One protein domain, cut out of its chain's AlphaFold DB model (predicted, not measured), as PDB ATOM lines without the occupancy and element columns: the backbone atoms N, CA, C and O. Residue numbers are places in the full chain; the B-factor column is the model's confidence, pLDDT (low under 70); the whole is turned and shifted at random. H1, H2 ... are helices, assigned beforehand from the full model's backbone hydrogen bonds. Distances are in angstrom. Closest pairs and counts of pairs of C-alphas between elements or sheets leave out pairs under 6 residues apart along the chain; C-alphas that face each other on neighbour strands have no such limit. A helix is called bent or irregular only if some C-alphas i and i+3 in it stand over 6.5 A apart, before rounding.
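This is residues 4 to 120 of the 121 residues of an uncharacterized protein of archaeon (UniProt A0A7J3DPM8). Six helices run back and forth, roughly side by side, as an up-and-down bundle. H4, kinked, lies between H3 and H5 in a curved row H3-H4-H5-H6 that bends round H2 with few close contacts, while H1 packs on H2. The 117 printed residues hold H1 to H6 in chain order and no named strand: all helix. The whole is compact, with a radius of gyration of the C-alphas of 13.4 A and spans of 38 by 30 by 26 A.

H4, residues 56 to 78, has a kink of 47 degrees near residue 63 and is irregular, with C-alphas 57 and 60 7.3 A apart. It forms hairpins with H3, residues 41 to 54, closest C-alphas Tyr 52 and Gly 62 at 5.8 A, and H5, residues 81 to 100, closest Ser 75 and Gly 84 at 5.3 A. H5 and H6, residues 102 to 118, touch at a shallow tilt of 21 degrees, opposite ways; the closest C-alphas, Gly 96 and Ala 105, are 4.0 A apart. H2, residues 25 to 38, touches H1, residues 4 to 18, with C-alphas of Gly 9 and Gly 35 closest at 3.8 A. H2 and H6 are close but not clearly touching, closest C-alphas Leu 30 and Leu 108 at 7.1 A. H4 and H6 are apart. Every O i to N i+4 pair is within hydrogen-bond range in H1, H2, H3 and H6; H4 has 15 of 19 and H5 13 of 16.

H4 spans 32.7 A from C-alpha 56 at (188.414, 151.118, 129.486), H5 28.6 A and H6 23.5 A. H1 begins at C-alpha 4 (178.980, 127.322, 114.195); H6 ends at C-alpha 118 (165.278, 138.356, 107.260).

The two C-alphas farthest apart, Asn 22 and Leu 79, are 40.3 A apart. The printed part has no cut and no long link. Mean pLDDT of the printed part is 74.8; 37 residues are under 70, among them 54 to 65 and 74 to 85.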
ATOM      1  N   LEU A   4     178.077 126.703 115.172       87.62
ATOM      2  CA  LEU A   4     178.980 127.322 114.195       87.62
ATOM      3  C   LEU A   4     178.798 128.848 114.090       87.62
ATOM      4  O   LEU A   4     179.770 129.589 113.976       87.62
ATOM      5  N   ARG A   5     177.554 129.331 114.182       86.75
ATOM      6  CA  ARG A   5     177.235 130.764 114.144       86.75
ATOM      7  C   ARG A   5     177.741 131.480 115.395       86.75
ATOM      8  O   ARG A   5     178.239 132.594 115.280       86.75
ATOM      9  N   GLU A   6     177.624 130.859 116.567       89.12
ATOM     10  CA  GLU A   6     178.106 131.462 117.815       89.12
ATOM     11  C   GLU A   6     179.632 131.559 117.837       89.12
ATOM     12  O   GLU A   6     180.162 132.605 118.202       89.12
ATOM     13  N   ILE A   7     180.336 130.527 117.361       91.00
ATOM     14  CA  ILE A   7     181.800 130.560 117.227       91.00
ATOM     15  C   ILE A   7     182.238 131.696 116.301       91.00
ATOM     16  O   ILE A   7     183.134 132.460 116.653       91.00
ATOM     17  N   LEU A   8     181.594 131.836 115.138       90.50
ATOM     18  CA  LEU A   8     181.881 132.938 114.217       90.50
ATOM     19  C   LEU A   8     181.601 134.298 114.863       90.50
ATOM     20  O   LEU A   8     182.407 135.213 114.726       90.50
ATOM     21  N   GLY A   9     180.503 134.416 115.612       89.69
ATOM     22  CA  GLY A   9     180.178 135.632 116.349       89.69
ATOM     23  C   GLY A   9     181.259 136.007 117.363       89.69
ATOM     24  O   GLY A   9     181.753 137.132 117.344       89.69
ATOM     25  N   ILE A  10     181.704 135.049 118.182       90.19
ATOM     26  CA  ILE A  10     182.800 135.252 119.140       90.19
ATOM     27  C   ILE A  10     184.091 135.642 118.412       90.19
ATOM     28  O   ILE A  10     184.762 136.584 118.828       90.19
ATOM     29  N   ALA A  11     184.430 134.969 117.310       90.75
ATOM     30  CA  ALA A  11     185.625 135.283 116.532       90.75
ATOM     31  C   ALA A  11     185.604 136.730 116.010       90.75
ATOM     32  O   ALA A  11     186.589 137.446 116.168       90.75
ATOM     33  N   LEU A  12     184.474 137.190 115.459       89.56
ATOM     34  CA  LEU A  12     184.312 138.572 114.995       89.56
ATOM     35  C   LEU A  12     184.458 139.579 116.141       89.56
ATOM     36  O   LEU A  12     185.170 140.574 115.997       89.56
ATOM     37  N   ILE A  13     183.858 139.296 117.301       88.00
ATOM     38  CA  ILE A  13     184.004 140.136 118.495       88.00
ATOM     39  C   ILE A  13     185.481 140.230 118.880       88.00
ATOM     40  O   ILE A  13     185.979 141.340 119.029       88.00
ATOM     41  N   LEU A  14     186.206 139.112 118.973       87.50
ATOM     42  CA  LEU A  14     187.632 139.112 119.323       87.50
ATOM     43  C   LEU A  14     188.485 139.866 118.290       87.50
ATOM     44  O   LEU A  14     189.367 140.636 118.672       87.50
ATOM     45  N   VAL A  15     188.193 139.711 116.993       88.12
ATOM     46  CA  VAL A  15     188.853 140.458 115.909       88.12
ATOM     47  C   VAL A  15     188.689 141.966 116.086       88.12
ATOM     48  O   VAL A  15     189.673 142.708 116.008       88.12
ATOM     49  N   ALA A  16     187.472 142.420 116.379       84.75
ATOM     50  CA  ALA A  16     187.196 143.827 116.641       84.75
ATOM     51  C   ALA A  16     187.812 144.320 117.964       84.75
ATOM     52  O   ALA A  16     188.319 145.449 118.037       84.75
ATOM     53  N   TRP A  17     187.801 143.468 118.992       81.75
ATOM     54  CA  TRP A  17     188.261 143.774 120.344       81.75
ATOM     55  C   TRP A  17     189.765 144.034 120.378       81.75
ATOM     56  O   TRP A  17     190.192 145.104 120.809       81.75
ATOM     57  N   PHE A  18     190.559 143.107 119.840       83.88
ATOM     58  CA  PHE A  18     192.023 143.193 119.833       83.88
ATOM     59  C   PHE A  18     192.591 143.998 118.664       83.88
ATOM     60  O   PHE A  18     193.799 144.200 118.592       83.88
ATOM     61  N   ASN A  19     191.736 144.482 117.758       80.94
ATOM     62  CA  ASN A  19     192.152 145.184 116.548       80.94
ATOM     63  C   ASN A  19     193.142 144.372 115.689       80.94
ATOM     64  O   ASN A  19     194.112 144.922 115.169       80.94
ATOM     65  N   PHE A  20     192.903 143.069 115.520       79.38
ATOM     66  CA  PHE A  20     193.821 142.192 114.775       79.38
ATOM     67  C   PHE A  20     194.078 142.660 113.333       79.38
ATOM     68  O   PHE A  20     195.144 142.410 112.783       79.38
ATOM     69  N   LEU A  21     193.112 143.358 112.732       84.75
ATOM     70  CA  LEU A  21     193.195 143.866 111.360       84.75
ATOM     71  C   LEU A  21     193.717 145.307 111.258       84.75
ATOM     72  O   LEU A  21     193.704 145.869 110.167       84.75
ATOM     73  N   ASN A  22     194.125 145.926 112.373       84.94
ATOM     74  CA  ASN A  22     194.489 147.345 112.452       84.94
ATOM     75  C   ASN A  22     193.500 148.268 111.709       84.94
ATOM     76  O   ASN A  22     193.875 149.144 110.931       84.94
ATOM     77  N   SER A  23     192.209 148.008 111.904       83.81
ATOM     78  CA  SER A  23     191.127 148.654 111.161       83.81
ATOM     79  C   SER A  23     190.666 149.936 111.850       83.81
ATOM     80  O   SER A  23     190.859 150.133 113.055       83.81
ATOM     81  N   SER A  24     190.045 150.830 111.080       82.94
ATOM     82  CA  SER A  24     189.485 152.069 111.616       82.94
ATOM     83  C   SER A  24     188.367 151.784 112.629       82.94
ATOM     84  O   SER A  24     187.692 150.753 112.573       82.94
ATOM     85  N   LEU A  25     188.155 152.714 113.565       74.75
ATOM     86  CA  LEU A  25     187.151 152.582 114.627       74.75
ATOM     87  C   LEU A  25     185.740 152.220 114.101       74.75
ATOM     88  O   LEU A  25     185.146 151.298 114.659       74.75
ATOM     89  N   PRO A  26     185.228 152.814 113.003       75.94
ATOM     90  CA  PRO A  26     183.937 152.425 112.428       75.94
ATOM     91  C   PRO A  26     183.855 150.956 112.002       75.94
ATOM     92  O   PRO A  26     182.864 150.280 112.272       75.94
ATOM     93  N   ILE A  27     184.910 150.439 111.365       79.56
ATOM     94  CA  ILE A  27     184.956 149.052 110.886       79.56
ATOM     95  C   ILE A  27     184.967 148.094 112.076       79.56
ATOM     96  O   ILE A  27     184.251 147.096 112.081       79.56
ATOM     97  N   ARG A  28     185.728 148.426 113.123       80.62
ATOM     98  CA  ARG A  28     185.776 147.627 114.352       80.62
ATOM     99  C   ARG A  28     184.413 147.553 115.027       80.62
ATOM    100  O   ARG A  28     184.000 146.475 115.432       80.62
ATOM    101  N   VAL A  29     183.699 148.673 115.107       76.44
ATOM    102  CA  VAL A  29     182.345 148.737 115.675       76.44
ATOM    103  C   VAL A  29     181.367 147.887 114.864       76.44
ATOM    104  O   VAL A  29     180.613 147.112 115.446       76.44
ATOM    105  N   LEU A  30     181.414 147.971 113.531       77.00
ATOM    106  CA  LEU A  30     180.580 147.160 112.640       77.00
ATOM    107  C   LEU A  30     180.819 145.661 112.839       77.00
ATOM    108  O   LEU A  30     179.876 144.906 113.062       77.00
ATOM    109  N   VAL A  31     182.083 145.236 112.801       84.75
ATOM    110  CA  VAL A  31     182.478 143.834 113.005       84.75
ATOM    111  C   VAL A  31     182.056 143.346 114.391       84.75
ATOM    112  O   VAL A  31     181.568 142.225 114.533       84.75
ATOM    113  N   PHE A  32     182.191 144.201 115.404       83.88
ATOM    114  CA  PHE A  32     181.785 143.891 116.764       83.88
ATOM    115  C   PHE A  32     180.270 143.694 116.880       83.88
ATOM    116  O   PHE A  32     179.845 142.682 117.425       83.88
ATOM    117  N   ILE A  33     179.457 144.608 116.339       79.19
ATOM    118  CA  ILE A  33     177.987 144.519 116.386       79.19
ATOM    119  C   ILE A  33     177.491 143.298 115.607       79.19
ATOM    120  O   ILE A  33     176.665 142.545 116.119       79.19
ATOM    121  N   LEU A  34     178.059 143.030 114.425       82.50
ATOM    122  CA  LEU A  34     177.765 141.819 113.653       82.50
ATOM    123  C   LEU A  34     178.060 140.550 114.457       82.50
ATOM    124  O   LEU A  34     177.215 139.661 114.550       82.50
ATOM    125  N   GLY A  35     179.242 140.476 115.074       87.00
ATOM    126  CA  GLY A  35     179.602 139.354 115.933       87.00
ATOM    127  C   GLY A  35     178.680 139.231 117.147       87.00
ATOM    128  O   GLY A  35     178.251 138.129 117.493       87.00
ATOM    129  N   PHE A  36     178.307 140.365 117.742       84.25
ATOM    130  CA  PHE A  36     177.388 140.443 118.870       84.25
ATOM    131  C   PHE A  36     176.005 139.899 118.498       84.25
ATOM    132  O   PHE A  36     175.483 139.054 119.211       84.25
ATOM    133  N   ASP A  37     175.421 140.247 117.351       81.62
ATOM    134  CA  ASP A  37     174.115 139.706 116.932       81.62
ATOM    135  C   ASP A  37     174.121 138.214 116.571       81.62
ATOM    136  O   ASP A  37     173.075 137.541 116.533       81.62
ATOM    137  N   MET A  38     175.298 137.651 116.311       85.69
ATOM    138  CA  MET A  38     175.443 136.238 115.988       85.69
ATOM    139  C   MET A  38     175.397 135.327 117.221       85.69
ATOM    140  O   MET A  38     174.998 134.171 117.061       85.69
ATOM    141  N   ILE A  39     175.717 135.835 118.413       88.31
ATOM    142  CA  ILE A  39     175.806 135.061 119.661       88.31
ATOM    143  C   ILE A  39     174.501 135.048 120.474       88.31
ATOM    144  O   ILE A  39     173.595 135.860 120.265       88.31
ATOM    145  N   SER A  40     174.392 134.099 121.407       86.81
ATOM    146  CA  SER A  40     173.253 133.983 122.322       86.81
ATOM    147  C   SER A  40     173.221 135.099 123.371       86.81
ATOM    148  O   SER A  40     174.251 135.663 123.739       86.81
ATOM    149  N   LEU A  41     172.030 135.378 123.911       83.25
ATOM    150  CA  LEU A  41     171.819 136.376 124.966       83.25
ATOM    151  C   LEU A  41     172.727 136.144 126.188       83.25
ATOM    152  O   LEU A  41     173.291 137.092 126.726       83.25
ATOM    153  N   ALA A  42     172.921 134.884 126.591       84.19
ATOM    154  CA  ALA A  42     173.807 134.539 127.701       84.19
ATOM    155  C   ALA A  42     175.253 135.008 127.445       84.19
ATOM    156  O   ALA A  42     175.870 135.631 128.308       84.19
ATOM    157  N   LEU A  43     175.768 134.780 126.232       87.06
ATOM    158  CA  LEU A  43     177.095 135.244 125.830       87.06
ATOM    159  C   LEU A  43     177.151 136.771 125.695       87.06
ATOM    160  O   LEU A  43     178.142 137.371 126.100       87.06
ATOM    161  N   LYS A  44     176.089 137.413 125.189       86.44
ATOM    162  CA  LYS A  44     175.989 138.881 125.097       86.44
ATOM    163  C   LYS A  44     176.140 139.543 126.460       86.44
ATOM    164  O   LYS A  44     176.924 140.478 126.604       86.44
ATOM    165  N   ILE A  45     175.428 139.024 127.462       84.00
ATOM    166  CA  ILE A  45     175.527 139.486 128.851       84.00
ATOM    167  C   ILE A  45     176.955 139.281 129.369       84.00
ATOM    168  O   ILE A  45     177.530 140.207 129.937       84.00
ATOM    169  N   GLY A  46     177.559 138.114 129.122       84.62
ATOM    170  CA  GLY A  46     178.944 137.839 129.513       84.62
ATOM    171  C   GLY A  46     179.943 138.828 128.906       84.62
ATOM    172  O   GLY A  46     180.767 139.396 129.619       84.62
ATOM    173  N   ILE A  47     179.835 139.100 127.604       84.81
ATOM    174  CA  ILE A  47     180.700 140.056 126.902       84.81
ATOM    175  C   ILE A  47     180.462 141.482 127.391       84.81
ATOM    176  O   ILE A  47     181.429 142.225 127.543       84.81
ATOM    177  N   PHE A  48     179.218 141.865 127.685       83.25
ATOM    178  CA  PHE A  48     178.915 143.159 128.293       83.25
ATOM    179  C   PHE A  48     179.600 143.311 129.655       83.25
ATOM    180  O   PHE A  48     180.304 144.295 129.862       83.25
ATOM    181  N   VAL A  49     179.466 142.327 130.551       82.38
ATOM    182  CA  VAL A  49     180.115 142.347 131.873       82.38
ATOM    183  C   VAL A  49     181.636 142.430 131.726       82.38
ATOM    184  O   VAL A  49     182.269 143.279 132.348       82.38
ATOM    185  N   LEU A  50     182.230 141.612 130.852       81.00
ATOM    186  CA  LEU A  50     183.671 141.659 130.594       81.00
ATOM    187  C   LEU A  50     184.112 143.025 130.051       81.00
ATOM    188  O   LEU A  50     185.103 143.584 130.511       81.00
ATOM    189  N   SER A  51     183.356 143.594 129.113       76.25
ATOM    190  CA  SER A  51     183.665 144.896 128.513       76.25
ATOM    191  C   SER A  51     183.528 146.043 129.516       76.25
ATOM    192  O   SER A  51     184.378 146.926 129.542       76.25
ATOM    193  N   TYR A  52     182.489 146.017 130.354       73.19
ATOM    194  CA  TYR A  52     182.184 147.066 131.327       73.19
ATOM    195  C   TYR A  52     183.205 147.119 132.471       73.19
ATOM    196  O   TYR A  52     183.603 148.203 132.887       73.19
ATOM    197  N   PHE A  53     183.651 145.959 132.968       74.31
ATOM    198  CA  PHE A  53     184.538 145.891 134.135       74.31
ATOM    199  C   PHE A  53     186.030 145.803 133.793       74.31
ATOM    200  O   PHE A  53     186.844 146.280 134.580       74.31
ATOM    201  N   PHE A  54     186.414 145.208 132.657       68.44
ATOM    202  CA  PHE A  54     187.821 144.876 132.396       68.44
ATOM    203  C   PHE A  54     188.494 145.717 131.307       68.44
ATOM    204  O   PHE A  54     189.720 145.674 131.218       68.44
ATOM    205  N   LEU A  55     187.762 146.493 130.493       64.94
ATOM    206  CA  LEU A  55     188.368 147.250 129.388       64.94
ATOM    207  C   LEU A  55     187.870 148.701 129.256       64.94
ATOM    208  O   LEU A  55     186.818 148.952 128.668       64.94
ATOM    209  N   PRO A  56     188.700 149.689 129.654       57.38
ATOM    210  CA  PRO A  56     188.414 151.118 129.486       57.38
ATOM    211  C   PRO A  56     188.198 151.545 128.027       57.38
ATOM    212  O   PRO A  56     187.432 152.463 127.760       57.38
ATOM    213  N   PHE A  57     188.834 150.867 127.063       56.12
ATOM    214  CA  PHE A  57     188.703 151.169 125.630       56.12
ATOM    215  C   PHE A  57     187.263 151.011 125.110       56.12
ATOM    216  O   PHE A  57     186.872 151.665 124.147       56.12
ATOM    217  N   LEU A  58     186.461 150.164 125.760       54.91
ATOM    218  CA  LEU A  58     185.064 149.948 125.407       54.91
ATOM    219  C   LEU A  58     184.106 150.830 126.209       54.91
ATOM    220  O   LEU A  58     182.914 150.692 125.998       54.91
ATOM    221  N   PHE A  59     184.546 151.753 127.075       53.34
ATOM    222  CA  PHE A  59     183.610 152.580 127.860       53.34
ATOM    223  C   PHE A  59     182.649 153.394 126.981       53.34
ATOM    224  O   PHE A  59     181.457 153.476 127.274       53.34
ATOM    225  N   THR A  60     183.134 153.919 125.851       57.59
ATOM    226  CA  THR A  60     182.311 154.605 124.838       57.59
ATOM    227  C   THR A  60     181.288 153.666 124.189       57.59
ATOM    228  O   THR A  60     180.197 154.085 123.814       57.59
ATOM    229  N   LEU A  61     181.612 152.375 124.102       62.75
ATOM    230  CA  LEU A  61     180.748 151.307 123.598       62.75
ATOM    231  C   LEU A  61     179.948 150.600 124.702       62.75
ATOM    232  O   LEU A  61     179.020 149.863 124.391       62.75
ATOM    233  N   GLY A  62     180.251 150.829 125.980       65.25
ATOM    234  CA  GLY A  62     179.652 150.135 127.119       65.25
ATOM    235  C   GLY A  62     178.175 150.467 127.255       65.25
ATOM    236  O   GLY A  62     177.354 149.571 127.419       65.25
ATOM    237  N   TRP A  63     177.818 151.737 127.065       61.16
ATOM    238  CA  TRP A  63     176.423 152.178 126.983       61.16
ATOM    239  C   TRP A  63     175.704 151.623 125.751       61.16
ATOM    240  O   TRP A  63     174.531 151.263 125.832       61.16
ATOM    241  N   THR A  64     176.420 151.486 124.632       67.75
ATOM    242  CA  THR A  64     175.882 150.886 123.401       67.75
ATOM    243  C   THR A  64     175.563 149.410 123.609       67.75
ATOM    244  O   THR A  64     174.470 148.952 123.292       67.75
ATOM    245  N   LEU A  65     176.490 148.680 124.221       68.56
ATOM    246  CA  LEU A  65     176.338 147.283 124.600       68.56
ATOM    247  C   LEU A  65     175.230 147.076 125.628       68.56
ATOM    248  O   LEU A  65     174.426 146.162 125.472       68.56
ATOM    249  N   LEU A  66     175.159 147.933 126.649       70.56
ATOM    250  CA  LEU A  66     174.098 147.895 127.649       70.56
ATOM    251  C   LEU A  66     172.731 148.018 126.975       70.56
ATOM    252  O   LEU A  66     171.855 147.200 127.227       70.56
ATOM    253  N   LEU A  67     172.547 149.004 126.095       67.69
ATOM    254  CA  LEU A  67     171.269 149.214 125.418       67.69
ATOM    255  C   LEU A  67     170.931 148.078 124.443       67.69
ATOM    256  O   LEU A  67     169.772 147.672 124.374       67.69
ATOM    257  N   LEU A  68     171.916 147.507 123.747       72.31
ATOM    258  CA  LEU A  68     171.726 146.303 122.929       72.31
ATOM    259  C   LEU A  68     171.263 145.102 123.770       72.31
ATOM    260  O   LEU A  68     170.333 144.399 123.392       72.31
ATOM    261  N   VAL A  69     171.873 144.882 124.938       74.69
ATOM    262  CA  VAL A  69     171.479 143.802 125.855       74.69
ATOM    263  C   VAL A  69     170.093 144.063 126.444       74.69
ATOM    264  O   VAL A  69     169.250 143.171 126.437       74.69
ATOM    265  N   VAL A  70     169.830 145.282 126.919       69.94
ATOM    266  CA  VAL A  70     168.550 145.670 127.527       69.94
ATOM    267  C   VAL A  70     167.412 145.562 126.518       69.94
ATOM    268  O   VAL A  70     166.371 145.001 126.848       69.94
ATOM    269  N   THR A  71     167.598 146.031 125.283       69.31
ATOM    270  CA  THR A  71     166.577 145.891 124.232       69.31
ATOM    271  C   THR A  71     166.300 144.434 123.894       69.31
ATOM    272  O   THR A  71     165.138 144.065 123.734       69.31
ATOM    273  N   GLU A  72     167.326 143.583 123.857       73.06
ATOM    274  CA  GLU A  72     167.137 142.157 123.603       73.06
ATOM    275  C   GLU A  72     166.418 141.454 124.760       73.06
ATOM    276  O   GLU A  72     165.470 140.704 124.524       73.06
ATOM    277  N   ILE A  73     166.774 141.772 126.010       73.44
ATOM    278  CA  ILE A  73     166.074 141.291 127.209       73.44
ATOM    279  C   ILE A  73     164.605 141.726 127.165       73.44
ATOM    280  O   ILE A  73     163.722 140.874 127.244       73.44
ATOM    281  N   ILE A  74     164.326 143.018 126.965       69.06
ATOM    282  CA  ILE A  74     162.953 143.543 126.880       69.06
ATOM    283  C   ILE A  74     162.182 142.821 125.769       69.06
ATOM    284  O   ILE A  74     161.076 142.341 126.010       69.06
ATOM    285  N   SER A  75     162.776 142.668 124.582       65.62
ATOM    286  CA  SER A  75     162.135 141.972 123.460       65.62
ATOM    287  C   SER A  75     161.838 140.495 123.761       65.62
ATOM    288  O   SER A  75     160.798 139.991 123.341       65.62
ATOM    289  N   SER A  76     162.700 139.825 124.537       68.62
ATOM    290  CA  SER A  76     162.534 138.417 124.913       68.62
ATOM    291  C   SER A  76     161.423 138.191 125.942       68.62
ATOM    292  O   SER A  76     160.731 137.179 125.868       68.62
ATOM    293  N   PHE A  77     161.213 139.138 126.864       66.50
ATOM    294  CA  PHE A  77     160.166 139.039 127.885       66.50
ATOM    295  C   PHE A  77     158.796 139.460 127.362       66.50
ATOM    296  O   PHE A  77     157.782 138.902 127.773       66.50
ATOM    297  N   PHE A  78     158.751 140.447 126.467       59.19
ATOM    298  CA  PHE A  78     157.482 141.062 126.099       59.19
ATOM    299  C   PHE A  78     156.722 140.345 124.970       59.19
ATOM    300  O   PHE A  78     155.577 140.706 124.725       59.19
ATOM    301  N   LEU A  79     157.281 139.320 124.302       54.56
ATOM    302  CA  LEU A  79     156.604 138.600 123.200       54.56
ATOM    303  C   LEU A  79     156.012 139.537 122.122       54.56
ATOM    304  O   LEU A  79     155.090 139.164 121.396       54.56
ATOM    305  N   ILE A  80     156.522 140.765 121.979       54.94
ATOM    306  CA  ILE A  80     155.966 141.712 121.010       54.94
ATOM    307  C   ILE A  80     156.650 141.466 119.669       54.94
ATOM    308  O   ILE A  80     157.549 142.201 119.265       54.94
ATOM    309  N   GLY A  81     156.234 140.390 119.000       66.81
ATOM    310  CA  GLY A  81     156.905 139.833 117.824       66.81
ATOM    311  C   GLY A  81     157.292 140.860 116.755       66.81
ATOM    312  O   GLY A  81     158.426 140.851 116.294       66.81
ATOM    313  N   LEU A  82     156.389 141.772 116.375       63.19
ATOM    314  CA  LEU A  82     156.627 142.743 115.292       63.19
ATOM    315  C   LEU A  82     157.193 144.085 115.788       63.19
ATOM    316  O   LEU A  82     157.987 144.715 115.098       63.19
ATOM    317  N   ILE A  83     156.834 144.508 117.002       66.19
ATOM    318  CA  ILE A  83     157.291 145.791 117.559       66.19
ATOM    319  C   ILE A  83     158.736 145.670 118.059       66.19
ATOM    320  O   ILE A  83     159.521 146.588 117.848       66.19
ATOM    321  N   GLY A  84     159.140 144.525 118.625       65.00
ATOM    322  CA  GLY A  84     160.537 144.268 118.996       65.00
ATOM    323  C   GLY A  84     161.490 144.327 117.795       65.00
ATOM    324  O   GLY A  84     162.582 144.883 117.904       65.00
ATOM    325  N   LYS A  85     161.028 143.867 116.623       68.19
ATOM    326  CA  LYS A  85     161.762 143.936 115.345       68.19
ATOM    327  C   LYS A  85     161.971 145.350 114.820       68.19
ATOM    328  O   LYS A  85     162.851 145.548 113.995       68.19
ATOM    329  N   ILE A  86     161.167 146.314 115.268       70.69
ATOM    330  CA  ILE A  86     161.253 147.721 114.859       70.69
ATOM    331  C   ILE A  86     161.988 148.539 115.928       70.69
ATOM    332  O   ILE A  86     162.857 149.345 115.606       70.69
ATOM    333  N   ILE A  87     161.698 148.296 117.211       72.12
ATOM    334  CA  ILE A  87     162.325 149.005 118.333       72.12
ATOM    335  C   ILE A  87     163.826 148.729 118.398       72.12
ATOM    336  O   ILE A  87     164.590 149.659 118.656       72.12
ATOM    337  N   LYS A  88     164.266 147.485 118.162       72.44
ATOM    338  CA  LYS A  88     165.692 147.150 118.241       72.44
ATOM    339  C   LYS A  88     166.514 147.922 117.187       72.44
ATOM    340  O   LYS A  88     167.380 148.686 117.619       72.44
ATOM    341  N   PRO A  89     166.169 147.919 115.882       72.19
ATOM    342  CA  PRO A  89     166.870 148.730 114.883       72.19
ATOM    343  C   PRO A  89     166.830 150.231 115.159       72.19
ATOM    344  O   PRO A  89     167.828 150.919 114.956       72.19
ATOM    345  N   ILE A  90     165.704 150.756 115.659       76.44
ATOM    346  CA  ILE A  90     165.593 152.170 116.050       76.44
ATOM    347  C   ILE A  90     166.530 152.483 117.215       76.44
ATOM    348  O   ILE A  90     167.168 153.532 117.237       76.44
ATOM    349  N   THR A  91     166.653 151.578 118.181       70.62
ATOM    350  CA  THR A  91     167.544 151.779 119.325       70.62
ATOM    351  C   THR A  91     169.004 151.729 118.883       70.62
ATOM    352  O   THR A  91     169.779 152.612 119.243       70.62
ATOM    353  N   VAL A  92     169.364 150.772 118.020       72.69
ATOM    354  CA  VAL A  92     170.684 150.701 117.372       72.69
ATOM    355  C   VAL A  92     170.988 151.983 116.601       72.69
ATOM    356  O   VAL A  92     172.081 152.528 116.744       72.69
ATOM    357  N   PHE A  93     170.018 152.501 115.842       79.19
ATOM    358  CA  PHE A  93     170.139 153.768 115.127       79.19
ATOM    359  C   PHE A  93     170.416 154.926 116.081       79.19
ATOM    360  O   PHE A  93     171.389 155.648 115.903       79.19
ATOM    361  N   LEU A  94     169.579 155.110 117.105       72.38
ATOM    362  CA  LEU A  94     169.700 156.235 118.030       72.38
ATOM    363  C   LEU A  94     171.059 156.225 118.726       72.38
ATOM    364  O   LEU A  94     171.723 157.254 118.806       72.38
ATOM    365  N   ILE A  95     171.517 155.057 119.165       69.75
ATOM    366  CA  ILE A  95     172.826 154.935 119.801       69.75
ATOM    367  C   ILE A  95     173.944 155.198 118.802       69.75
ATOM    368  O   ILE A  95     174.848 155.985 119.077       69.75
ATOM    369  N   GLY A  96     173.870 154.562 117.633       69.75
ATOM    370  CA  GLY A  96     174.844 154.767 116.574       69.75
ATOM    371  C   GLY A  96     174.946 156.240 116.185       69.75
ATOM    372  O   GLY A  96     176.045 156.730 115.949       69.75
ATOM    373  N   TYR A  97     173.826 156.964 116.201       76.38
ATOM    374  CA  TYR A  97     173.754 158.380 115.861       76.38
ATOM    375  C   TYR A  97     174.521 159.237 116.867       76.38
ATOM    376  O   TYR A  97     175.329 160.072 116.462       76.38
ATOM    377  N   PHE A  98     174.332 158.996 118.166       70.19
ATOM    378  CA  PHE A  98     175.020 159.754 119.214       70.19
ATOM    379  C   PHE A  98     176.517 159.434 119.326       70.19
ATOM    380  O   PHE A  98     177.270 160.280 119.803       70.19
ATOM    381  N   VAL A  99     176.958 158.244 118.904       68.44
ATOM    382  CA  VAL A  99     178.357 157.808 119.075       68.44
ATOM    383  C   VAL A  99     179.184 157.949 117.793       68.44
ATOM    384  O   VAL A  99     180.346 158.348 117.852       68.44
ATOM    385  N   PHE A 100     178.609 157.627 116.634       70.19
ATOM    386  CA  PHE A 100     179.333 157.484 115.364       70.19
ATOM    387  C   PHE A 100     178.856 158.443 114.268       70.19
ATOM    388  O   PHE A 100     179.455 158.484 113.195       70.19
ATOM    389  N   GLY A 101     177.801 159.219 114.523       74.81
ATOM    390  CA  GLY A 101     177.184 160.101 113.538       74.81
ATOM    391  C   GLY A 101     176.178 159.388 112.629       74.81
ATOM    392  O   GLY A 101     176.029 158.165 112.641       74.81
ATOM    393  N   PHE A 102     175.453 160.183 111.841       75.44
ATOM    394  CA  PHE A 102     174.273 159.744 111.089       75.44
ATOM    395  C   PHE A 102     174.540 158.594 110.111       75.44
ATOM    396  O   PHE A 102     173.778 157.632 110.076       75.44
ATOM    397  N   GLU A 103     175.631 158.660 109.349       76.06
ATOM    398  CA  GLU A 103     175.933 157.695 108.283       76.06
ATOM    399  C   GLU A 103     176.144 156.276 108.835       76.06
ATOM    400  O   GLU A 103     175.530 155.317 108.367       76.06
ATOM    401  N   LEU A 104     176.959 156.144 109.886       68.88
ATOM    402  CA  LEU A 104     177.253 154.855 110.516       68.88
ATOM    403  C   LEU A 104     176.059 154.316 111.305       68.88
ATOM    404  O   LEU A 104     175.804 153.113 111.286       68.88
ATOM    405  N   ALA A 105     175.288 155.199 111.940       75.38
ATOM    406  CA  ALA A 105     174.046 154.843 112.613       75.38
ATOM    407  C   ALA A 105     173.044 154.169 111.674       75.38
ATOM    408  O   ALA A 105     172.431 153.161 112.025       75.38
ATOM    409  N   LEU A 106     172.899 154.719 110.467       78.00
ATOM    410  CA  LEU A 106     171.962 154.239 109.458       78.00
ATOM    411  C   LEU A 106     172.378 152.872 108.915       78.00
ATOM    412  O   LEU A 106     171.537 151.986 108.787       78.00
ATOM    413  N   ILE A 107     173.678 152.675 108.675       75.88
ATOM    414  CA  ILE A 107     174.234 151.380 108.260       75.88
ATOM    415  C   ILE A 107     173.979 150.322 109.339       75.88
ATOM    416  O   ILE A 107     173.497 149.234 109.031       75.88
ATOM    417  N   LEU A 108     174.256 150.644 110.604       70.94
ATOM    418  CA  LEU A 108     174.058 149.724 111.726       70.94
ATOM    419  C   LEU A 108     172.589 149.344 111.913       70.94
ATOM    420  O   LEU A 108     172.269 148.166 112.058       70.94
ATOM    421  N   ALA A 109     171.695 150.327 111.853       77.94
ATOM    422  CA  ALA A 109     170.262 150.106 111.971       77.94
ATOM    423  C   ALA A 109     169.698 149.292 110.804       77.94
ATOM    424  O   ALA A 109     168.865 148.414 111.012       77.94
ATOM    425  N   ALA A 110     170.167 149.546 109.579       77.88
ATOM    426  CA  ALA A 110     169.766 148.777 108.409       77.88
ATOM    427  C   ALA A 110     170.212 147.313 108.530       77.88
ATOM    428  O   ALA A 110     169.407 146.412 108.307       77.88
ATOM    429  N   ILE A 111     171.464 147.068 108.930       74.50
ATOM    430  CA  ILE A 111     171.983 145.714 109.160       74.50
ATOM    431  C   ILE A 111     171.147 144.993 110.223       74.50
ATOM    432  O   ILE A 111     170.674 143.887 109.966       74.50
ATOM    433  N   ASP A 112     170.910 145.618 111.379       71.38
ATOM    434  CA  ASP A 112     170.116 145.016 112.457       71.38
ATOM    435  C   ASP A 112     168.661 144.755 112.015       71.38
ATOM    436  O   ASP A 112     168.107 143.687 112.276       71.38
ATOM    437  N   PHE A 113     168.052 145.668 111.252       75.81
ATOM    438  CA  PHE A 113     166.722 145.478 110.661       75.81
ATOM    439  C   PHE A 113     166.675 144.263 109.723       75.81
ATOM    440  O   PHE A 113     165.806 143.401 109.875       75.81
ATOM    441  N   PHE A 114     167.624 144.146 108.788       74.56
ATOM    442  CA  PHE A 114     167.687 143.011 107.863       74.56
ATOM    443  C   PHE A 114     167.965 141.691 108.581       74.56
ATOM    444  O   PHE A 114     167.390 140.667 108.213       74.56
ATOM    445  N   LEU A 115     168.795 141.695 109.624       69.12
ATOM    446  CA  LEU A 115     169.070 140.498 110.415       69.12
ATOM    447  C   LEU A 115     167.855 140.063 111.242       69.12
ATOM    448  O   LEU A 115     167.573 138.867 111.305       69.12
ATOM    449  N   ASN A 116     167.107 140.997 111.836       68.62
ATOM    450  CA  ASN A 116     165.933 140.668 112.652       68.62
ATOM    451  C   ASN A 116     164.697 140.300 111.812       68.62
ATOM    452  O   ASN A 116     163.913 139.441 112.215       68.62
ATOM    453  N   ILE A 117     164.512 140.898 110.632       68.00
ATOM    454  CA  ILE A 117     163.372 140.589 109.753       68.00
ATOM    455  C   ILE A 117     163.677 139.423 108.811       68.00
ATOM    456  O   ILE A 117     162.829 138.552 108.636       68.00
ATOM    457  N   GLY A 118     164.885 139.364 108.246       51.19
ATOM    458  CA  GLY A 118     165.278 138.356 107.260       51.19
ATOM    459  C   GLY A 118     165.569 136.969 107.840       51.19
ATOM    460  O   GLY A 118     165.384 135.977 107.142       51.19
ATOM    461  N   LEU A 119     165.989 136.864 109.109       51.31
ATOM    462  CA  LEU A 119     166.317 135.571 109.738       51.31
ATOM    463  C   LEU A 119     165.182 134.968 110.574       51.31
ATOM    464  O   LEU A 119     165.405 133.946 111.222       51.31
ATOM    465  N   GLY A 120     163.985 135.566 110.578       49.41
ATOM    466  CA  GLY A 120     162.821 134.995 111.265       49.41
ATOM    467  C   GLY A 120     163.046 134.718 112.757       49.41
ATOM    468  O   GLY A 120     162.485 133.761 113.285       49.41
TER     469      GLY A 120